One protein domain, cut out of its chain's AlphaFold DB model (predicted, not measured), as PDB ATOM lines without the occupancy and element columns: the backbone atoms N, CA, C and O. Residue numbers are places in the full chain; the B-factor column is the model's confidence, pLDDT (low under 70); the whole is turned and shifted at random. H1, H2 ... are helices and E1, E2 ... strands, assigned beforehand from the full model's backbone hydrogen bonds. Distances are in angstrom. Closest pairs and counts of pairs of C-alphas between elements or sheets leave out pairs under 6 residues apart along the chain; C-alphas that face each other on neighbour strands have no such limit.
ATOM      1  N   ILE A   3     -36.621 -23.808  48.057       91.00
ATOM      2  CA  ILE A   3     -37.304 -22.544  47.780       91.00
ATOM      3  C   ILE A   3     -36.833 -22.111  46.397       91.00
ATOM      4  O   ILE A   3     -35.630 -22.087  46.156       91.00
ATOM      5  N   SER A   4     -37.740 -21.793  45.485       91.44
ATOM      6  CA  SER A   4     -37.371 -21.331  44.144       91.44
ATOM      7  C   SER A   4     -38.300 -20.234  43.660       91.44
ATOM      8  O   SER A   4     -39.490 -20.284  43.950       91.44
ATOM      9  N   GLY A   5     -37.791 -19.289  42.884       88.50
ATOM     10  CA  GLY A   5     -38.591 -18.252  42.243       88.50
ATOM     11  C   GLY A   5     -37.797 -17.538  41.159       88.50
ATOM     12  O   GLY A   5     -36.608 -17.796  40.981       88.50
ATOM     13  N   GLU A   6     -38.455 -16.627  40.457       87.69
ATOM     14  CA  GLU A   6     -37.859 -15.828  39.386       87.69
ATOM     15  C   GLU A   6     -37.946 -14.355  39.769       87.69
ATOM     16  O   GLU A   6     -38.993 -13.890  40.220       87.69
ATOM     17  N   LEU A   7     -36.873 -13.587  39.594       81.50
ATOM     18  CA  LEU A   7     -36.985 -12.138  39.746       81.50
ATOM     19  C   LEU A   7     -37.791 -11.562  38.576       81.50
ATOM     20  O   LEU A   7     -37.364 -11.619  37.427       81.50
ATOM     21  N   SER A   8     -38.943 -10.968  38.884       74.94
ATOM     22  CA  SER A   8     -39.789 -10.259  37.912       74.94
ATOM     23  C   SER A   8     -39.470  -8.760  37.818       74.94
ATOM     24  O   SER A   8     -40.001  -8.062  36.955       74.94
ATOM     25  N   GLY A   9     -38.605  -8.260  38.703       75.94
ATOM     26  CA  GLY A   9     -38.185  -6.865  38.809       75.94
ATOM     27  C   GLY A   9     -36.884  -6.746  39.608       75.94
ATOM     28  O   GLY A   9     -36.458  -7.701  40.259       75.94
ATOM     29  N   PRO A  41     -20.601  -8.743  27.097       66.31
ATOM     30  CA  PRO A  41     -20.486  -7.304  27.280       66.31
ATOM     31  C   PRO A  41     -21.728  -6.618  26.710       66.31
ATOM     32  O   PRO A  41     -22.033  -6.751  25.523       66.31
ATOM     33  N   SER A  42     -22.466  -5.914  27.562       66.19
ATOM     34  CA  SER A  42     -23.742  -5.309  27.205       66.19
ATOM     35  C   SER A  42     -23.890  -3.956  27.885       66.19
ATOM     36  O   SER A  42     -23.506  -3.777  29.041       66.19
ATOM     37  N   ARG A  43     -24.463  -2.998  27.152       68.00
ATOM     38  CA  ARG A  43     -24.933  -1.712  27.695       68.00
ATOM     39  C   ARG A  43     -26.452  -1.671  27.851       68.00
ATOM     40  O   ARG A  43     -27.016  -0.614  28.123       68.00
ATOM     41  N   ALA A  44     -27.121  -2.798  27.608       67.94
ATOM     42  CA  ALA A  44     -28.561  -2.899  27.763       67.94
ATOM     43  C   ALA A  44     -28.955  -2.717  29.240       67.94
ATOM     44  O   ALA A  44     -28.153  -3.027  30.127       67.94
ATOM     45  N   PRO A  45     -30.180  -2.238  29.511       72.25
ATOM     46  CA  PRO A  45     -30.732  -2.289  30.854       72.25
ATOM     47  C   PRO A  45     -30.803  -3.744  31.320       72.25
ATOM     48  O   PRO A  45     -31.366  -4.598  30.633       72.25
ATOM     49  N   VAL A  46     -30.239  -4.009  32.493       78.50
ATOM     50  CA  VAL A  46     -30.300  -5.324  33.135       78.50
ATOM     51  C   VAL A  46     -31.106  -5.250  34.422       78.50
ATOM     52  O   VAL A  46     -31.210  -4.194  35.053       78.50
ATOM     53  N   LEU A  47     -31.659  -6.394  34.822       79.88
ATOM     54  CA  LEU A  47     -32.405  -6.521  36.072       79.88
ATOM     55  C   LEU A  47     -31.507  -6.275  37.289       79.88
ATOM     56  O   LEU A  47     -31.901  -5.617  38.250       79.88
ATOM     57  N   LEU A  48     -30.290  -6.811  37.218       82.56
ATOM     58  CA  LEU A  48     -29.259  -6.710  38.234       82.56
ATOM     59  C   LEU A  48     -27.908  -6.528  37.551       82.56
ATOM     60  O   LEU A  48     -27.489  -7.369  36.759       82.56
ATOM     61  N   SER A  49     -27.201  -5.460  37.907       83.38
ATOM     62  CA  SER A  49     -25.761  -5.384  37.646       83.38
ATOM     63  C   SER A  49     -25.005  -6.444  38.467       83.38
ATOM     64  O   SER A  49     -25.507  -6.888  39.509       83.38
ATOM     65  N   PRO A  50     -23.769  -6.813  38.090       84.00
ATOM     66  CA  PRO A  50     -22.945  -7.737  38.871       84.00
ATOM     67  C   PRO A  50     -22.777  -7.332  40.347       84.00
ATOM     68  O   PRO A  50     -22.939  -8.153  41.250       84.00
ATOM     69  N   SER A  51     -22.569  -6.039  40.617       84.62
ATOM     70  CA  SER A  51     -22.506  -5.484  41.978       84.62
ATOM     71  C   SER A  51     -23.794  -5.713  42.769       84.62
ATOM     72  O   SER A  51     -23.755  -6.098  43.938       84.62
ATOM     73  N   GLN A  52     -24.952  -5.509  42.136       87.12
ATOM     74  CA  GLN A  52     -26.253  -5.728  42.767       87.12
ATOM     75  C   GLN A  52     -26.550  -7.210  42.972       87.12
ATOM     76  O   GLN A  52     -27.118  -7.574  43.998       87.12
ATOM     77  N   ARG A  53     -26.114  -8.079  42.055       88.44
ATOM     78  CA  ARG A  53     -26.163  -9.531  42.245       88.44
ATOM     79  C   ARG A  53     -25.385  -9.944  43.493       88.44
ATOM     80  O   ARG A  53     -25.925 -10.657  44.333       88.44
ATOM     81  N   TYR A  54     -24.154  -9.469  43.669       90.06
ATOM     82  CA  TYR A  54     -23.377  -9.796  44.869       90.06
ATOM     83  C   TYR A  54     -24.002  -9.220  46.140       90.06
ATOM     84  O   TYR A  54     -23.996  -9.880  47.179       90.06
ATOM     85  N   LEU A  55     -24.590  -8.024  46.062       90.31
ATOM     86  CA  LEU A  55     -25.319  -7.432  47.179       90.31
ATOM     87  C   LEU A  55     -26.573  -8.244  47.541       90.31
ATOM     88  O   LEU A  55     -26.829  -8.459  48.723       90.31
ATOM     89  N   LEU A  56     -27.308  -8.749  46.547       91.19
ATOM     90  CA  LEU A  56     -28.456  -9.633  46.744       91.19
ATOM     91  C   LEU A  56     -28.037 -10.916  47.464       91.19
ATOM     92  O   LEU A  56     -28.626 -11.273  48.480       91.19
ATOM     93  N   LEU A  57     -26.995 -11.587  46.963       93.56
ATOM     94  CA  LEU A  57     -26.488 -12.831  47.544       93.56
ATOM     95  C   LEU A  57     -25.970 -12.613  48.967       93.56
ATOM     96  O   LEU A  57     -26.263 -13.406  49.858       93.56
ATOM     97  N   LYS A  58     -25.259 -11.505  49.209       94.44
ATOM     98  CA  LYS A  58     -24.866 -11.084  50.556       94.44
ATOM     99  C   LYS A  58     -26.087 -10.944  51.465       94.44
ATOM    100  O   LYS A  58     -26.081 -11.488  52.565       94.44
ATOM    101  N   ASN A  59     -27.100 -10.187  51.040       93.75
ATOM    102  CA  ASN A  59     -28.279  -9.924  51.862       93.75
ATOM    103  C   ASN A  59     -29.022 -11.224  52.170       93.75
ATOM    104  O   ASN A  59     -29.413 -11.439  53.313       93.75
ATOM    105  N   LEU A  60     -29.107 -12.130  51.196       94.44
ATOM    106  CA  LEU A  60     -29.683 -13.456  51.377       94.44
ATOM    107  C   LEU A  60     -28.937 -14.267  52.447       94.44
ATOM    108  O   LEU A  60     -29.568 -14.814  53.348       94.44
ATOM    109  N   VAL A  61     -27.599 -14.298  52.400       95.50
ATOM    110  CA  VAL A  61     -26.774 -14.973  53.420       95.50
ATOM    111  C   VAL A  61     -26.974 -14.342  54.803       95.50
ATOM    112  O   VAL A  61     -27.124 -15.062  55.789       95.50
ATOM    113  N   ILE A  62     -27.018 -13.008  54.898       95.50
ATOM    114  CA  ILE A  62     -27.243 -12.296  56.168       95.50
ATOM    115  C   ILE A  62     -28.621 -12.622  56.749       95.50
ATOM    116  O   ILE A  62     -28.725 -12.966  57.928       95.50
ATOM    117  N   GLU A  63     -29.677 -12.509  55.943       94.62
ATOM    118  CA  GLU A  63     -31.047 -12.789  56.369       94.62
ATOM    119  C   GLU A  63     -31.197 -14.240  56.821       94.62
ATOM    120  O   GLU A  63     -31.762 -14.493  57.883       94.62
ATOM    121  N   MET A  64     -30.621 -15.185  56.072       94.06
ATOM    122  CA  MET A  64     -30.631 -16.590  56.459       94.06
ATOM    123  C   MET A  64     -29.887 -16.838  57.756       94.06
ATOM    124  O   MET A  64     -30.445 -17.492  58.618       94.06
ATOM    125  N   ARG A  65     -28.678 -16.300  57.950       94.12
ATOM    126  CA  ARG A  65     -27.963 -16.459  59.229       94.12
ATOM    127  C   ARG A  65     -28.752 -15.899  60.406       94.12
ATOM    128  O   ARG A  65     -28.739 -16.477  61.486       94.12
ATOM    129  N   ARG A  66     -29.436 -14.769  60.204       94.31
ATOM    130  CA  ARG A  66     -30.265 -14.147  61.242       94.31
ATOM    131  C   ARG A  66     -31.463 -15.024  61.607       94.31
ATOM    132  O   ARG A  66     -31.797 -15.117  62.783       94.31
ATOM    133  N   SER A  67     -32.115 -15.630  60.618       93.56
ATOM    134  CA  SER A  67     -33.311 -16.455  60.825       93.56
ATOM    135  C   SER A  67     -33.004 -17.925  61.135       93.56
ATOM    136  O   SER A  67     -33.848 -18.607  61.702       93.56
ATOM    137  N   LEU A  68     -31.822 -18.413  60.761       92.12
ATOM    138  CA  LEU A  68     -31.373 -19.804  60.851       92.12
ATOM    139  C   LEU A  68     -29.960 -19.831  61.470       92.12
ATOM    140  O   LEU A  68     -28.972 -20.067  60.766       92.12
ATOM    141  N   PRO A  69     -29.823 -19.540  62.773       90.62
ATOM    142  CA  PRO A  69     -28.515 -19.445  63.418       90.62
ATOM    143  C   PRO A  69     -27.767 -20.786  63.466       90.62
ATOM    144  O   PRO A  69     -26.558 -20.794  63.673       90.62
ATOM    145  N   GLU A  70     -28.450 -21.918  63.260       91.12
ATOM    146  CA  GLU A  70     -27.833 -23.247  63.268       91.12
ATOM    147  C   GLU A  70     -27.237 -23.670  61.912       91.12
ATOM    148  O   GLU A  70     -26.722 -24.791  61.801       91.12
ATOM    149  N   ILE A  71     -27.306 -22.824  60.872       92.75
ATOM    150  CA  ILE A  71     -26.646 -23.103  59.587       92.75
ATOM    151  C   ILE A  71     -25.138 -23.160  59.788       92.75
ATOM    152  O   ILE A  71     -24.525 -22.223  60.292       92.75
ATOM    153  N   SER A  72     -24.539 -24.272  59.365       93.69
ATOM    154  CA  SER A  72     -23.095 -24.476  59.493       93.69
ATOM    155  C   SER A  72     -22.335 -24.016  58.258       93.69
ATOM    156  O   SER A  72     -21.187 -23.601  58.378       93.69
ATOM    157  N   VAL A  73     -22.944 -24.135  57.074       95.62
ATOM    158  CA  VAL A  73     -22.282 -23.877  55.792       95.62
ATOM    159  C   VAL A  73     -23.260 -23.327  54.758       95.62
ATOM    160  O   VAL A  73     -24.380 -23.824  54.615       95.62
ATOM    161  N   PHE A  74     -22.777 -22.370  53.968       96.62
ATOM    162  CA  PHE A  74     -23.401 -21.886  52.744       96.62
ATOM    163  C   PHE A  74     -22.578 -22.304  51.521       96.62
ATOM    164  O   PHE A  74     -21.376 -22.079  51.469       96.62
ATOM    165  N   GLY A  75     -23.222 -22.860  50.499       95.19
ATOM    166  CA  GLY A  75     -22.665 -22.985  49.154       95.19
ATOM    167  C   GLY A  75     -23.353 -21.990  48.231       95.19
ATOM    168  O   GLY A  75     -24.562 -22.076  48.051       95.19
ATOM    169  N   VAL A  76     -22.621 -21.051  47.644       94.81
ATOM    170  CA  VAL A  76     -23.176 -20.000  46.782       94.81
ATOM    171  C   VAL A  76     -22.656 -20.184  45.366       94.81
ATOM    172  O   VAL A  76     -21.444 -20.237  45.137       94.81
ATOM    173  N   ARG A  77     -23.579 -20.287  44.404       90.94
ATOM    174  CA  ARG A  77     -23.219 -20.311  42.990       90.94
ATOM    175  C   ARG A  77     -22.667 -18.947  42.598       90.94
ATOM    176  O   ARG A  77     -23.317 -17.959  42.897       90.94
ATOM    177  N   LEU A  78     -21.534 -18.898  41.901       86.88
ATOM    178  CA  LEU A  78     -21.091 -17.718  41.149       86.88
ATOM    179  C   LEU A  78     -20.552 -18.140  39.777       86.88
ATOM    180  O   LEU A  78     -19.894 -19.177  39.651       86.88
ATOM    181  N   PHE A  79     -20.844 -17.340  38.751       73.19
ATOM    182  CA  PHE A  79     -20.383 -17.560  37.380       73.19
ATOM    183  C   PHE A  79     -19.189 -16.673  37.070       73.19
ATOM    184  O   PHE A  79     -19.362 -15.491  36.805       73.19
ATOM    185  N   GLY A  80     -17.994 -17.265  37.075       64.94
ATOM    186  CA  GLY A  80     -16.756 -16.540  36.806       64.94
ATOM    187  C   GLY A  80     -16.517 -15.372  37.777       64.94
ATOM    188  O   GLY A  80     -17.360 -15.021  38.602       64.94
ATOM    189  N   PRO A  81     -15.325 -14.780  37.753       55.34
ATOM    190  CA  PRO A  81     -15.106 -13.508  38.419       55.34
ATOM    191  C   PRO A  81     -15.684 -12.376  37.559       55.34
ATOM    192  O   PRO A  81     -15.266 -12.169  36.419       55.34
ATOM    193  N   ASP A  82     -16.588 -11.580  38.125       65.56
ATOM    194  CA  ASP A  82     -16.830 -10.233  37.609       65.56
ATOM    195  C   ASP A  82     -15.616  -9.394  38.016       65.56
ATOM    196  O   ASP A  82     -15.608  -8.776  39.075       65.56
ATOM    197  N   PHE A  83     -14.535  -9.441  37.231       58.25
ATOM    198  CA  PHE A  83     -13.204  -8.951  37.640       58.25
ATOM    199  C   PHE A  83     -13.168  -7.496  38.127       58.25
ATOM    200  O   PHE A  83     -12.236  -7.105  38.826       58.25
ATOM    201  N   ASN A  84     -14.173  -6.698  37.768       69.50
ATOM    202  CA  ASN A  84     -14.280  -5.296  38.155       69.50
ATOM    203  C   ASN A  84     -15.163  -5.067  39.393       69.50
ATOM    204  O   ASN A  84     -15.376  -3.920  39.780       69.50
ATOM    205  N   VAL A  85     -15.686  -6.127  40.015       77.75
ATOM    206  CA  VAL A  85     -16.592  -6.041  41.159       77.75
ATOM    207  C   VAL A  85     -16.029  -6.819  42.339       77.75
ATOM    208  O   VAL A  85     -15.814  -8.027  42.295       77.75
ATOM    209  N   GLN A  86     -15.812  -6.105  43.438       84.25
ATOM    210  CA  GLN A  86     -15.338  -6.707  44.673       84.25
ATOM    211  C   GLN A  86     -16.449  -7.526  45.342       84.25
ATOM    212  O   GLN A  86     -17.554  -7.028  45.574       84.25
ATOM    213  N   LEU A  87     -16.134  -8.768  45.717       88.88
ATOM    214  CA  LEU A  87     -17.032  -9.596  46.518       88.88
ATOM    215  C   LEU A  87     -17.194  -9.012  47.932       88.88
ATOM    216  O   LEU A  87     -16.193  -8.699  48.586       88.88
ATOM    217  N   PRO A  88     -18.429  -8.895  48.448       92.25
ATOM    218  CA  PRO A  88     -18.653  -8.501  49.828       92.25
ATOM    219  C   PRO A  88     -18.040  -9.498  50.817       92.25
ATOM    220  O   PRO A  88     -18.111 -10.711  50.613       92.25
ATOM    221  N   ARG A  89     -17.504  -8.994  51.935       94.94
ATOM    222  CA  ARG A  89     -16.845  -9.811  52.976       94.94
ATOM    223  C   ARG A  89     -17.722 -10.949  53.508       94.94
ATOM    224  O   ARG A  89     -17.208 -11.986  53.903       94.94
ATOM    225  N   GLU A  90     -19.040 -10.765  53.526       96.00
ATOM    226  CA  GLU A  90     -19.973 -11.778  54.014       96.00
ATOM    227  C   GLU A  90     -19.982 -13.022  53.117       96.00
ATOM    228  O   GLU A  90     -20.116 -14.124  53.638       96.00
ATOM    229  N   LEU A  91     -19.745 -12.865  51.809       94.25
ATOM    230  CA  LEU A  91     -19.577 -13.985  50.874       94.25
ATOM    231  C   LEU A  91     -18.180 -14.622  50.949       94.25
ATOM    232  O   LEU A  91     -17.973 -15.700  50.407       94.25
ATOM    233  N   LEU A  92     -17.233 -13.970  51.626       93.62
ATOM    234  CA  LEU A  92     -15.865 -14.447  51.852       93.62
ATOM    235  C   LEU A  92     -15.670 -15.002  53.273       93.62
ATOM    236  O   LEU A  92     -14.540 -15.165  53.732       93.62
ATOM    237  N   SER A  93     -16.763 -15.233  54.005       95.88
ATOM    238  CA  SER A  93     -16.702 -15.819  55.348       95.88
ATOM    239  C   SER A  93     -16.259 -17.285  55.277       95.88
ATOM    240  O   SER A  93     -16.499 -17.957  54.279       95.88
ATOM    241  N   ALA A  94     -15.630 -17.796  56.340       95.12
ATOM    242  CA  ALA A  94     -15.038 -19.141  56.358       95.12
ATOM    243  C   ALA A  94     -16.049 -20.290  56.156       95.12
ATOM    244  O   ALA A  94     -15.670 -21.388  55.761       95.12
ATOM    245  N   ASP A  95     -17.324 -20.036  56.428       95.00
ATOM    246  CA  ASP A  95     -18.461 -20.943  56.265       95.00
ATOM    247  C   ASP A  95     -19.183 -20.776  54.915       95.00
ATOM    248  O   ASP A  95     -20.218 -21.403  54.693       95.00
ATOM    249  N   VAL A  96     -18.668 -19.939  54.006       96.50
ATOM    250  CA  VAL A  96     -19.246 -19.703  52.678       96.50
ATOM    251  C   VAL A  96     -18.317 -20.244  51.596       96.50
ATOM    252  O   VAL A  96     -17.222 -19.735  51.370       96.50
ATOM    253  N   PHE A  97     -18.787 -21.256  50.872       94.69
ATOM    254  CA  PHE A  97     -18.116 -21.797  49.697       94.69
ATOM    255  C   PHE A  97     -18.689 -21.179  48.430       94.69
ATOM    256  O   PHE A  97     -19.868 -21.342  48.117       94.69
ATOM    257  N   ILE A  98     -17.832 -20.517  47.662       91.94
ATOM    258  CA  ILE A  98     -18.164 -19.993  46.340       91.94
ATOM    259  C   ILE A  98     -17.736 -21.014  45.286       91.94
ATOM    260  O   ILE A  98     -16.572 -21.405  45.229       91.94
ATOM    261  N   THR A  99     -18.662 -21.446  44.432       88.56
ATOM    262  CA  THR A  99     -18.375 -22.417  43.361       88.56
ATOM    263  C   THR A  99     -19.353 -22.266  42.198       88.56
ATOM    264  O   THR A  99     -20.430 -21.706  42.350       88.56
ATOM    265  N   HIS A 100     -19.024 -22.789  41.019       84.38
ATOM    266  CA  HIS A 100     -19.939 -22.807  39.873       84.38
ATOM    267  C   HIS A 100     -21.056 -23.861  40.011       84.38
ATOM    268  O   HIS A 100     -22.088 -23.749  39.341       84.38
ATOM    269  N   ALA A 101     -20.859 -24.867  40.874       85.00
ATOM    270  CA  ALA A 101     -21.790 -25.969  41.118       85.00
ATOM    271  C   ALA A 101     -21.876 -26.304  42.626       85.00
ATOM    272  O   ALA A 101     -21.247 -27.253  43.088       85.00
ATOM    273  N   PRO A 102     -22.652 -25.544  43.426       88.62
ATOM    274  CA  PRO A 102     -22.747 -25.760  44.878       88.62
ATOM    275  C   PRO A 102     -23.248 -27.146  45.284       88.62
ATOM    276  O   PRO A 102     -22.839 -27.667  46.316       88.62
ATOM    277  N   LEU A 103     -24.106 -27.760  44.465       87.38
ATOM    278  CA  LEU A 103     -24.614 -29.115  44.704       87.38
ATOM    279  C   LEU A 103     -23.508 -30.177  44.664       87.38
ATOM    280  O   LEU A 103     -23.604 -31.165  45.385       87.38
ATOM    281  N   ASP A 104     -22.435 -29.951  43.904       87.00
ATOM    282  CA  ASP A 104     -21.318 -30.896  43.804       87.00
ATOM    283  C   ASP A 104     -20.473 -30.932  45.090       87.00
ATOM    284  O   ASP A 104     -19.740 -31.890  45.318       87.00
ATOM    285  N   LEU A 105     -20.602 -29.924  45.965       85.75
ATOM    286  CA  LEU A 105     -19.961 -29.918  47.286       85.75
ATOM    287  C   LEU A 105     -20.682 -30.820  48.291       85.75
ATOM    288  O   LEU A 105     -20.114 -31.178  49.323       85.75
ATOM    289  N   LEU A 106     -21.942 -31.158  48.019       87.12
ATOM    290  CA  LEU A 106     -22.820 -31.793  48.988       87.12
ATOM    291  C   LEU A 106     -22.304 -33.156  49.487       87.12
ATOM    292  O   LEU A 106     -22.313 -33.339  50.705       87.12
ATOM    293  N   PRO A 107     -21.814 -34.083  48.636       86.56
ATOM    294  CA  PRO A 107     -21.279 -35.361  49.113       86.56
ATOM    295  C   PRO A 107     -20.129 -35.163  50.106       86.56
ATOM    296  O   PRO A 107     -20.196 -35.656  51.228       86.56
ATOM    297  N   THR A 108     -19.148 -34.331  49.748       87.94
ATOM    298  CA  THR A 108     -17.980 -34.026  50.587       87.94
ATOM    299  C   THR A 108     -18.370 -33.395  51.924       87.94
ATOM    300  O   THR A 108     -17.823 -33.754  52.967       87.94
ATOM    301  N   LEU A 109     -19.329 -32.460  51.923       88.62
ATOM    302  CA  LEU A 109     -19.823 -31.829  53.150       88.62
ATOM    303  C   LEU A 109     -20.555 -32.834  54.050       88.62
ATOM    304  O   LEU A 109     -20.391 -32.824  55.268       88.62
ATOM    305  N   LEU A 110     -21.363 -33.723  53.472       86.69
ATOM    306  CA  LEU A 110     -22.095 -34.723  54.247       86.69
ATOM    307  C   LEU A 110     -21.163 -35.787  54.841       86.69
ATOM    308  O   LEU A 110     -21.353 -36.154  56.007       86.69
ATOM    309  N   GLU A 111     -20.166 -36.233  54.071       88.38
ATOM    310  CA  GLU A 111     -19.116 -37.175  54.482       88.38
ATOM    311  C   GLU A 111     -18.239 -36.616  55.604       88.38
ATOM    312  O   GLU A 111     -17.883 -37.349  56.525       88.38
ATOM    313  N   SER A 112     -17.960 -35.308  55.597       89.25
ATOM    314  CA  SER A 112     -17.231 -34.639  56.683       89.25
ATOM    315  C   SER A 112     -18.058 -34.465  57.964       89.25
ATOM    316  O   SER A 112     -17.569 -33.926  58.955       89.25
ATOM    317  N   GLY A 113     -19.318 -34.912  57.961       87.81
ATOM    318  CA  GLY A 113     -20.234 -34.768  59.086       87.81
ATOM    319  C   GLY A 113     -20.890 -33.392  59.175       87.81
ATOM    320  O   GLY A 113     -21.632 -33.151  60.126       87.81
ATOM    321  N   THR A 114     -20.689 -32.510  58.191       89.81
ATOM    322  CA  THR A 114     -21.359 -31.203  58.148       89.81
ATOM    323  C   THR A 114     -22.872 -31.396  58.052       89.81
ATOM    324  O   THR A 114     -23.374 -32.250  57.311       89.81
ATOM    325  N   ARG A 115     -23.618 -30.614  58.830       89.38
ATOM    326  CA  ARG A 115     -25.088 -30.590  58.851       89.38
ATOM    327  C   ARG A 115     -25.573 -29.158  58.661       89.38
ATOM    328  O   ARG A 115     -24.765 -28.240  58.648       89.38
ATOM    329  N   ASN A 116     -26.882 -28.981  58.491       90.81
ATOM    330  CA  ASN A 116     -27.516 -27.672  58.323       90.81
ATOM    331  C   ASN A 116     -26.846 -26.848  57.216       90.81
ATOM    332  O   ASN A 116     -26.212 -25.823  57.463       90.81
ATOM    333  N   ILE A 117     -26.951 -27.359  55.993       92.62
ATOM    334  CA  ILE A 117     -26.302 -26.800  54.810       92.62
ATOM    335  C   ILE A 117     -27.335 -26.002  54.020       92.62
ATOM    336  O   ILE A 117     -28.437 -26.489  53.751       92.62
ATOM    337  N   VAL A 118     -26.958 -24.799  53.604       94.62
ATOM    338  CA  VAL A 118     -27.711 -24.008  52.632       94.62
ATOM    339  C   VAL A 118     -26.941 -23.973  51.325       94.62
ATOM    340  O   VAL A 118     -25.764 -23.638  51.307       94.62
ATOM    341  N   LEU A 119     -27.610 -24.261  50.217       95.06
ATOM    342  CA  LEU A 119     -27.053 -24.107  48.879       95.06
ATOM    343  C   LEU A 119     -27.897 -23.090  48.110       95.06
ATOM    344  O   LEU A 119     -29.085 -23.307  47.899       95.06
ATOM    345  N   ILE A 120     -27.285 -21.984  47.702       94.56
ATOM    346  CA  ILE A 120     -27.887 -20.923  46.899       94.56
ATOM    347  C   ILE A 120     -27.383 -21.084  45.472       94.56
ATOM    348  O   ILE A 120     -26.189 -20.977  45.195       94.56
ATOM    349  N   HIS A 121     -28.303 -21.310  44.555       91.94
ATOM    350  CA  HIS A 121     -28.049 -21.382  43.131       91.94
ATOM    351  C   HIS A 121     -28.910 -20.372  42.416       91.94
ATOM    352  O   HIS A 121     -30.056 -20.142  42.779       91.94
ATOM    353  N   HIS A 122     -28.352 -19.758  41.388       89.69
ATOM    354  CA  HIS A 122     -29.055 -18.716  40.682       89.69
ATOM    355  C   HIS A 122     -28.726 -18.749  39.193       89.69
ATOM    356  O   HIS A 122     -27.617 -19.117  38.804       89.69
ATOM    357  N   GLY A 123     -29.702 -18.354  38.383       84.50
ATOM    358  CA  GLY A 123     -29.581 -17.994  36.974       84.50
ATOM    359  C   GLY A 123     -29.527 -16.476  36.769       84.50
ATOM    360  O   GLY A 123     -29.696 -16.003  35.650       84.50
ATOM    361  N   LEU A 124     -29.318 -15.705  37.847       81.81
ATOM    362  CA  LEU A 124     -29.203 -14.243  37.804       81.81
ATOM    363  C   LEU A 124     -28.010 -13.826  36.950       81.81
ATOM    364  O   LEU A 124     -26.859 -13.941  37.394       81.81
ATOM    365  N   ARG A 125     -28.308 -13.350  35.743       78.12
ATOM    366  CA  ARG A 125     -27.327 -12.890  34.772       78.12
ATOM    367  C   ARG A 125     -27.504 -11.402  34.497       78.12
ATOM    368  O   ARG A 125     -28.633 -10.926  34.422       78.12
ATOM    369  N   ALA A 126     -26.406 -10.680  34.308       75.94
ATOM    370  CA  ALA A 126     -26.409  -9.307  33.809       75.94
ATOM    371  C   ALA A 126     -26.554  -9.276  32.272       75.94
ATOM    372  O   ALA A 126     -25.832  -8.575  31.565       75.94
ATOM    373  N   ASP A 127     -27.506 -10.054  31.760       72.31
ATOM    374  CA  ASP A 127     -27.957 -10.024  30.370       72.31
ATOM    375  C   ASP A 127     -29.247  -9.187  30.259       72.31
ATOM    376  O   ASP A 127     -29.881  -8.897  31.282       72.31
ATOM    377  N   PRO A 128     -29.659  -8.775  29.041       69.06
ATOM    378  CA  PRO A 128     -30.955  -8.131  28.835       69.06
ATOM    379  C   PRO A 128     -32.099  -8.938  29.466       69.06
ATOM    380  O   PRO A 128     -32.047 -10.170  29.498       69.06
ATOM    381  N   ILE A 129     -33.135  -8.248  29.949       67.69
ATOM    382  CA  ILE A 129     -34.241  -8.841  30.728       67.69
ATOM    383  C   ILE A 129     -34.876 -10.036  30.002       67.69
ATOM    384  O   ILE A 129     -35.219 -11.026  30.640       67.69
ATOM    385  N   GLU A 130     -34.978  -9.978  28.675       67.00
ATOM    386  CA  GLU A 130     -35.579 -11.016  27.831       67.00
ATOM    387  C   GLU A 130     -34.715 -12.281  27.694       67.00
ATOM    388  O   GLU A 130     -35.190 -13.303  27.200       67.00
ATOM    389  N   GLN A 131     -33.439 -12.211  28.083       66.31
ATOM    390  CA  GLN A 131     -32.447 -13.282  27.940       66.31
ATOM    391  C   GLN A 131     -31.992 -13.864  29.285       66.31
ATOM    392  O   GLN A 131     -31.365 -14.925  29.307       66.31
ATOM    393  N   GLY A 132     -32.284 -13.184  30.395       66.00
ATOM    394  CA  GLY A 132     -31.959 -13.654  31.736       66.00
ATOM    395  C   GLY A 132     -32.932 -14.733  32.212       66.00
ATOM    396  O   GLY A 132     -34.141 -14.531  32.198       66.00
ATOM    397  N   ASP A 133     -32.397 -15.858  32.693       74.75
ATOM    398  CA  ASP A 133     -33.184 -16.916  33.352       74.75
ATOM    399  C   ASP A 133     -33.786 -16.398  34.673       74.75
ATOM    400  O   ASP A 133     -34.873 -16.784  35.082       74.75
ATOM    401  N   ASN A 134     -33.080 -15.465  35.332       80.81
ATOM    402  CA  ASN A 134     -33.504 -14.731  36.534       80.81
ATOM    403  C   ASN A 134     -33.960 -15.613  37.716       80.81
ATOM    404  O   ASN A 134     -34.530 -15.117  38.690       80.81
ATOM    405  N   GLU A 135     -33.663 -16.909  37.652       88.94
ATOM    406  CA  GLU A 135     -34.028 -17.894  38.656       88.94
ATOM    407  C   GLU A 135     -33.154 -17.745  39.909       88.94
ATOM    408  O   GLU A 135     -31.934 -17.554  39.837       88.94
ATOM    409  N   LEU A 136     -33.773 -17.899  41.074       90.62
ATOM    410  CA  LEU A 136     -33.108 -18.133  42.345       90.62
ATOM    411  C   LEU A 136     -33.659 -19.421  42.949       90.62
ATOM    412  O   LEU A 136     -34.865 -19.559  43.144       90.62
ATOM    413  N   VAL A 137     -32.763 -20.340  43.293       92.19
ATOM    414  CA  VAL A 137     -33.066 -21.612  43.941       92.19
ATOM    415  C   VAL A 137     -32.222 -21.752  45.196       92.19
ATOM    416  O   VAL A 137     -31.010 -21.563  45.189       92.19
ATOM    417  N   ILE A 138     -32.871 -22.107  46.291       92.94
ATOM    418  CA  ILE A 138     -32.259 -22.271  47.598       92.94
ATOM    419  C   ILE A 138     -32.618 -23.664  48.087       92.94
ATOM    420  O   ILE A 138     -33.794 -23.975  48.290       92.94
ATOM    421  N   TRP A 139     -31.611 -24.494  48.323       92.38
ATOM    422  CA  TRP A 139     -31.783 -25.765  49.013       92.38
ATOM    423  C   TRP A 139     -31.343 -25.633  50.458       92.38
ATOM    424  O   TRP A 139     -30.252 -25.158  50.753       92.38
ATOM    425  N   LEU A 140     -32.202 -26.097  51.354       90.19
ATOM    426  CA  LEU A 140     -31.942 -26.184  52.777       90.19
ATOM    427  C   LEU A 140     -31.912 -27.659  53.163       90.19
ATOM    428  O   LEU A 140     -32.947 -28.339  53.141       90.19
ATOM    429  N   LEU A 141     -30.721 -28.145  53.501       87.69
ATOM    430  CA  LEU A 141     -30.485 -29.469  54.060       87.69
ATOM    431  C   LEU A 141     -30.270 -29.336  55.552       87.69
ATOM    432  O   LEU A 141     -29.145 -29.247  56.047       87.69
ATOM    433  N   ALA A 142     -31.374 -29.286  56.266       77.25
ATOM    434  CA  ALA A 142     -31.348 -29.040  57.683       77.25
ATOM    435  C   ALA A 142     -32.546 -29.727  58.338       77.25
ATOM    436  O   ALA A 142     -33.599 -29.896  57.717       77.25
ATOM    437  N   SER A 143     -32.353 -30.171  59.574       75.06
ATOM    438  CA  SER A 143     -33.314 -30.988  60.310       75.06
ATOM    439  C   SER A 143     -33.402 -30.503  61.747       75.06
ATOM    440  O   SER A 143     -32.373 -30.367  62.399       75.06
ATOM    441  N   GLY A 144     -34.618 -30.288  62.240       79.69
ATOM    442  CA  GLY A 144     -34.865 -29.891  63.625       79.69
ATOM    443  C   GLY A 144     -36.094 -28.985  63.757       79.69
ATOM    444  O   GLY A 144     -36.472 -28.323  62.784       79.69
ATOM    445  N   PRO A 145     -36.753 -28.971  64.926       78.50
ATOM    446  CA  PRO A 145     -37.907 -28.115  65.175       78.50
ATOM    447  C   PRO A 145     -37.543 -26.621  65.214       78.50
ATOM    448  O   PRO A 145     -38.290 -25.819  64.655       78.50
ATOM    449  N   GLU A 146     -36.394 -26.244  65.787       81.19
ATOM    450  CA  GLU A 146     -35.924 -24.848  65.838       81.19
ATOM    451  C   GLU A 146     -35.704 -24.299  64.429       81.19
ATOM    452  O   GLU A 146     -36.175 -23.220  64.065       81.19
ATOM    453  N   LEU A 147     -35.086 -25.118  63.586       81.44
ATOM    454  CA  LEU A 147     -34.739 -24.730  62.236       81.44
ATOM    455  C   LEU A 147     -35.971 -24.606  61.329       81.44
ATOM    456  O   LEU A 147     -36.004 -23.758  60.441       81.44
ATOM    457  N   ARG A 148     -37.033 -25.381  61.583       82.38
ATOM    458  CA  ARG A 148     -38.326 -25.192  60.909       82.38
ATOM    459  C   ARG A 148     -38.938 -23.827  61.236       82.38
ATOM    460  O   ARG A 148     -39.382 -23.138  60.320       82.38
ATOM    461  N   ALA A 149     -38.935 -23.425  62.507       86.19
ATOM    462  CA  ALA A 149     -39.424 -22.107  62.910       86.19
ATOM    463  C   ALA A 149     -38.566 -20.978  62.307       86.19
ATOM    464  O   ALA A 149     -39.095 -19.960  61.849       86.19
ATOM    465  N   GLY A 150     -37.250 -21.187  62.234       88.62
ATOM    466  CA  GLY A 150     -36.328 -20.284  61.553       88.62
ATOM    467  C   GLY A 150     -36.618 -20.151  60.056       88.62
ATOM    468  O   GLY A 150     -36.623 -19.047  59.516       88.62
ATOM    469  N   VAL A 151     -36.960 -21.256  59.385       88.81
ATOM    470  CA  VAL A 151     -37.350 -21.258  57.969       88.81
ATOM    471  C   VAL A 151     -38.638 -20.472  57.758       88.81
ATOM    472  O   VAL A 151     -38.706 -19.646  56.853       88.81
ATOM    473  N   GLU A 152     -39.657 -20.701  58.583       88.31
ATOM    474  CA  GLU A 152     -40.925 -19.969  58.497       88.31
ATOM    475  C   GLU A 152     -40.716 -18.462  58.723       88.31
ATOM    476  O   GLU A 152     -41.280 -17.634  58.005       88.31
ATOM    477  N   THR A 153     -39.840 -18.108  59.665       90.62
ATOM    478  CA  THR A 153     -39.423 -16.721  59.915       90.62
ATOM    479  C   THR A 153     -38.720 -16.131  58.694       90.62
ATOM    480  O   THR A 153     -39.115 -15.066  58.222       90.62
ATOM    481  N   PHE A 154     -37.745 -16.844  58.123       92.88
ATOM    482  CA  PHE A 154     -37.037 -16.428  56.913       92.88
ATOM    483  C   PHE A 154     -37.999 -16.195  55.739       92.88
ATOM    484  O   PHE A 154     -37.957 -15.143  55.107       92.88
ATOM    485  N   LEU A 155     -38.924 -17.126  55.489       90.88
ATOM    486  CA  LEU A 155     -39.918 -17.013  54.418       90.88
ATOM    487  C   LEU A 155     -40.830 -15.787  54.577       90.88
ATOM    488  O   LEU A 155     -41.215 -15.173  53.585       90.88
ATOM    489  N   ARG A 156     -41.184 -15.426  55.815       89.50
ATOM    490  CA  ARG A 156     -42.071 -14.292  56.117       89.50
ATOM    491  C   ARG A 156     -41.352 -12.940  56.069       89.50
ATOM    492  O   ARG A 156     -41.942 -11.922  55.684       89.50
ATOM    493  N   GLU A 157     -40.103 -12.914  56.519       92.19
ATOM    494  CA  GLU A 157     -39.376 -11.678  56.823       92.19
ATOM    495  C   GLU A 157     -38.300 -11.327  55.798       92.19
ATOM    496  O   GLU A 157     -37.840 -10.188  55.802       92.19
ATOM    497  N   SER A 158     -37.921 -12.253  54.914       90.56
ATOM    498  CA  SER A 158     -36.932 -11.982  53.872       90.56
ATOM    499  C   SER A 158     -37.441 -10.933  52.889       90.56
ATOM    500  O   SER A 158     -38.480 -11.110  52.247       90.56
ATOM    501  N   GLU A 159     -36.689  -9.845  52.736       86.56
ATOM    502  CA  GLU A 159     -36.984  -8.825  51.730       86.56
ATOM    503  C   GLU A 159     -36.622  -9.328  50.331       86.56
ATOM    504  O   GLU A 159     -37.330  -9.045  49.366       86.56
ATOM    505  N   VAL A 160     -35.578 -10.158  50.234       83.38
ATOM    506  CA  VAL A 160     -35.154 -10.794  48.982       83.38
ATOM    507  C   VAL A 160     -36.244 -11.706  48.424       83.38
ATOM    508  O   VAL A 160     -36.512 -11.679  47.225       83.38
ATOM    509  N   LEU A 161     -36.922 -12.495  49.262       85.62
ATOM    510  CA  LEU A 161     -37.984 -13.380  48.775       85.62
ATOM    511  C   LEU A 161     -39.235 -12.625  48.309       85.62
ATOM    512  O   LEU A 161     -39.971 -13.140  47.471       85.62
ATOM    513  N   ARG A 162     -39.477 -11.404  48.803       84.38
ATOM    514  CA  ARG A 162     -40.656 -10.602  48.424       84.38
ATOM    515  C   ARG A 162     -40.618 -10.106  46.985       84.38
ATOM    516  O   ARG A 162     -41.668  -9.795  46.433       84.38
ATOM    517  N   VAL A 163     -39.430 -10.018  46.394       79.44
ATOM    518  CA  VAL A 163     -39.245  -9.551  45.013       79.44
ATOM    519  C   VAL A 163     -39.221 -10.698  44.000       79.44
ATOM    520  O   VAL A 163     -39.180 -10.456  42.796       79.44
ATOM    521  N   LEU A 164     -39.243 -11.947  44.476       79.31
ATOM    522  CA  LEU A 164     -39.354 -13.117  43.616       79.31
ATOM    523  C   LEU A 164     -40.810 -13.289  43.186       79.31
ATOM    524  O   LEU A 164     -41.703 -13.546  43.996       79.31
ATOM    525  N   GLY A 165     -41.040 -13.200  41.883       70.56
ATOM    526  CA  GLY A 165     -42.236 -13.730  41.258       70.56
ATOM    527  C   GLY A 165     -42.248 -15.259  41.316       70.56
ATOM    528  O   GLY A 165     -41.211 -15.917  41.433       70.56
ATOM    529  N   ASN A 166     -43.448 -15.835  41.220       77.50
ATOM    530  CA  ASN A 166     -43.646 -17.281  41.096       77.50
ATOM    531  C   ASN A 166     -42.952 -18.113  42.193       77.50
ATOM    532  O   ASN A 166     -42.479 -19.215  41.912       77.50
ATOM    533  N   LEU A 167     -42.896 -17.606  43.431       82.94
ATOM    534  CA  LEU A 167     -42.272 -18.308  44.551       82.94
ATOM    535  C   LEU A 167     -42.912 -19.692  44.760       82.94
ATOM    536  O   LEU A 167     -44.121 -19.825  44.957       82.94
ATOM    537  N   ARG A 168     -42.080 -20.730  44.745       83.88
ATOM    538  CA  ARG A 168     -42.442 -22.135  44.937       83.88
ATOM    539  C   ARG A 168     -41.661 -22.712  46.106       83.88
ATOM    540  O   ARG A 168     -40.457 -22.501  46.243       83.88
ATOM    541  N   LEU A 169     -42.362 -23.493  46.920       84.69
ATOM    542  CA  LEU A 169     -41.798 -24.254  48.025       84.69
ATOM    543  C   LEU A 169     -42.001 -25.736  47.736       84.69
ATOM    544  O   LEU A 169     -43.125 -26.181  47.504       84.69
ATOM    545  N   ARG A 170     -40.916 -26.507  47.756       85.38
ATOM    546  CA  ARG A 170     -40.951 -27.956  47.557       85.38
ATOM    547  C   ARG A 170     -40.227 -28.653  48.701       85.38
ATOM    548  O   ARG A 170     -39.093 -28.314  49.044       85.38
ATOM    549  N   SER A 171     -40.859 -29.670  49.282       77.38
ATOM    550  CA  SER A 171     -40.121 -30.634  50.097       77.38
ATOM    551  C   SER A 171     -39.279 -31.494  49.158       77.38
ATOM    552  O   SER A 171     -39.812 -32.085  48.222       77.38
ATOM    553  N   VAL A 172     -37.968 -31.509  49.376       71.50
ATOM    554  CA  VAL A 172     -37.027 -32.324  48.601       71.50
ATOM    555  C   VAL A 172     -36.547 -33.416  49.531       71.50
ATOM    556  O   VAL A 172     -36.018 -33.113  50.604       71.50
ATOM    557  N   LEU A 173     -36.779 -34.663  49.134       64.38
ATOM    558  CA  LEU A 173     -36.255 -35.815  49.858       64.38
ATOM    559  C   LEU A 173     -34.740 -35.885  49.635       64.38
ATOM    560  O   LEU A 173     -34.255 -35.564  48.551       64.38
ATOM    561  N   ALA A 174     -33.984 -36.314  50.648       60.28
ATOM    562  CA  ALA A 174     -32.521 -36.407  50.566       60.28
ATOM    563  C   ALA A 174     -32.047 -37.248  49.361       60.28
ATOM    564  O   ALA A 174     -31.027 -36.943  48.748       60.28
ATOM    565  N   GLU A 175     -32.837 -38.251  48.973       57.94
ATOM    566  CA  GLU A 175     -32.598 -39.156  47.841       57.94
ATOM    567  C   GLU A 175     -32.716 -38.475  46.464       57.94
ATOM    568  O   GLU A 175     -32.164 -38.962  45.478       57.94
ATOM    569  N   GLU A 176     -33.405 -37.333  46.373       62.88
ATOM    570  CA  GLU A 176     -33.561 -36.575  45.126       62.88
ATOM    571  C   GLU A 176     -32.378 -35.625  44.867       62.88
ATOM    572  O   GLU A 176     -32.170 -35.187  43.735       62.88
ATOM    573  N   MET A 177     -31.569 -35.316  45.888       62.59
ATOM    574  CA  MET A 177     -30.504 -34.311  45.794       62.59
ATOM    575  C   MET A 177     -29.338 -34.674  44.860       62.59
ATOM    576  O   MET A 177     -28.907 -33.787  44.121       62.59
ATOM    577  N   PRO A 178     -28.863 -35.934  44.786       57.34
ATOM    578  CA  PRO A 178     -27.839 -36.321  43.812       57.34
ATOM    579  C   PRO A 178     -28.307 -36.141  42.360       57.34
ATOM    580  O   PRO A 178     -27.546 -35.692  41.509       57.34
ATOM    581  N   ARG A 179     -29.592 -36.413  42.084       59.88
ATOM    582  CA  ARG A 179     -30.202 -36.230  40.753       59.88
ATOM    583  C   ARG A 179     -30.389 -34.754  40.390       59.88
ATOM    584  O   ARG A 179     -30.340 -34.397  39.217       59.88
ATOM    585  N   LEU A 180     -30.568 -33.879  41.382       57.16
ATOM    586  CA  LEU A 180     -30.635 -32.429  41.165       57.16
ATOM    587  C   LEU A 180     -29.286 -31.840  40.722       57.16
ATOM    588  O   LEU A 180     -29.285 -30.888  39.944       57.16
ATOM    589  N   GLY A 181     -28.157 -32.425  41.142       54.38
ATOM    590  CA  GLY A 181     -26.825 -32.050  40.647       54.38
ATOM    591  C   GLY A 181     -26.671 -32.276  39.138       54.38
ATOM    592  O   GLY A 181     -26.125 -31.428  38.433       54.38
ATOM    593  N   GLU A 182     -27.239 -33.363  38.609       53.03
ATOM    594  CA  GLU A 182     -27.263 -33.631  37.163       53.03
ATOM    595  C   GLU A 182     -28.168 -32.647  36.407       53.03
ATOM    596  O   GLU A 182     -27.781 -32.134  35.361       53.03
ATOM    597  N   ILE A 183     -29.336 -32.299  36.958       49.97
ATOM    598  CA  ILE A 183     -30.263 -31.333  36.341       49.97
ATOM    599  C   ILE A 183     -29.671 -29.912  36.329       49.97
ATOM    600  O   ILE A 183     -29.766 -29.219  35.316       49.97
ATOM    601  N   ALA A 184     -28.993 -29.491  37.403       47.91
ATOM    602  CA  ALA A 184     -28.320 -28.190  37.478       47.91
ATOM    603  C   ALA A 184     -27.155 -28.057  36.474       47.91
ATOM    604  O   ALA A 184     -26.852 -26.953  36.017       47.91
ATOM    605  N   ARG A 185     -26.530 -29.178  36.079       50.59
ATOM    606  CA  ARG A 185     -25.537 -29.222  34.990       50.59
ATOM    607  C   ARG A 185     -26.176 -29.075  33.603       50.59
ATOM    608  O   ARG A 185     -25.542 -28.522  32.710       50.59
ATOM    609  N   ILE A 186     -27.417 -29.541  33.430       45.34
ATOM    610  CA  ILE A 186     -28.151 -29.561  32.149       45.34
ATOM    611  C   ILE A 186     -28.921 -28.249  31.888       45.34
ATOM    612  O   ILE A 186     -29.158 -27.905  30.733       45.34
ATOM    613  N   GLY A 187     -29.261 -27.475  32.926       41.03
ATOM    614  CA  GLY A 187     -29.997 -26.199  32.826       41.03
ATOM    615  C   GLY A 187     -29.332 -25.089  31.994       41.03
ATOM    616  O   GLY A 187     -29.958 -24.074  31.714       41.03
ATOM    617  N   LEU A 188     -28.096 -25.282  31.524       42.09
ATOM    618  CA  LEU A 188     -27.516 -24.472  30.453       42.09
ATOM    619  C   LEU A 188     -28.151 -24.877  29.113       42.09
ATOM    620  O   LEU A 188     -27.535 -25.577  28.308       42.09
TER     621      LEU A 188
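AT A GLANCE: This is residues 3 to 9 and 41 to 188 of the 198 residues of an uncharacterized protein of Pseudorhodoferax sp. Leaf274 (UniProt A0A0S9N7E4). A twisted six-stranded sheet makes the middle layer, with the long helix H1 over one face and H3 over the other, both running along the strands. H2 and residues 150 to 154 of H4 pack on H1, and residues 177 to 181 of H6 pack on H3. The printed part has 155 residues with six named helices and six named strands, in the order E1 H1 E2 H2 E3 H3 E4 E5 H4 H5 E6 H6. The sheet, order E3 E2 E4 E5 E1 E6, is mixed, as is the class, helices and strands. The whole is compact, with a radius of gyration of the C-alphas of 15.2 A and spans of 46 by 31 by 29 A.

HOW THE PARTS SIT: E1, residues 3 to 7, is antiparallel to edge strand E6, residues 164 to 170 (N 4 and O 168, 2.9 A), and to E5, residues 135 to 141 (N 5 and O 136, 2.9 A). E5 forms a hairpin with E4, residues 117 to 122; N 119 and O 139 are 2.8 A apart. E2, residues 73 to 77, is parallel to E4 (N 75 and O 118, 2.8 A) and to edge strand E3, residues 96 to 99 (N 97 and O 74, 2.8 A). The hub H1, residues 50 to 67, lies over E2 and E4 at a height over the sheet of 10.2 A. Its residues 57 to 62 alone touch H2, residues 89 to 92, closest at C-alphas 58 and 90, 6.0 A. Its residues 63 to 67 alone touch residues 150 to 154 alone of H4, residues 145 to 157, closest at C-alphas 67 and 150, 4.9 A, at a steep tilt of 43 degrees, opposite ways. H5, residues 159 to 162, only just touches H1, with 3 pairs of C-alphas within 8 A, closest at C-alphas 60 and 160, 6.5 A. H3, residues 102 to 111, is on the opposite face from H1, at a height over the sheet of 9.0 A; these make three layers, helices on both faces of a sheet. Residues 177 to 181 alone of H6, residues 174 to 186, touch H3, closest at C-alphas 103 and 181, 5.5 A. Every O i to N i+4 pair is within hydrogen-bond range in H1 and H4, 3 of 6 in H3 and 6 of 9 in H6; H2 and H5 are too short for one.

IN THESE COORDINATES: E1 begins at C-alpha 3, (-37.304, -22.544, 47.780). H1 begins at C-alpha 50, (-22.945, -7.737, 38.871), and is 25.8 A long; H6, 20.1 A, ends at C-alpha 186, (-28.151, -29.561, 32.149). E5 is 19.6 A and H4 18.5 A long.

THE WHOLE: The C-alphas of Arg 43 and Pro 145, the two farthest apart, are 47.6 A apart. Residues 10 to 40 are cut out, and C-alphas 9 and 41 are 21.1 A apart across the cut. The links E2 to H2 and E4 to E5 are long. The model's confidence is low, with pLDDT under 70, at residues 41 to 44, 80 to 84, 128 to 132 and 173 to 188.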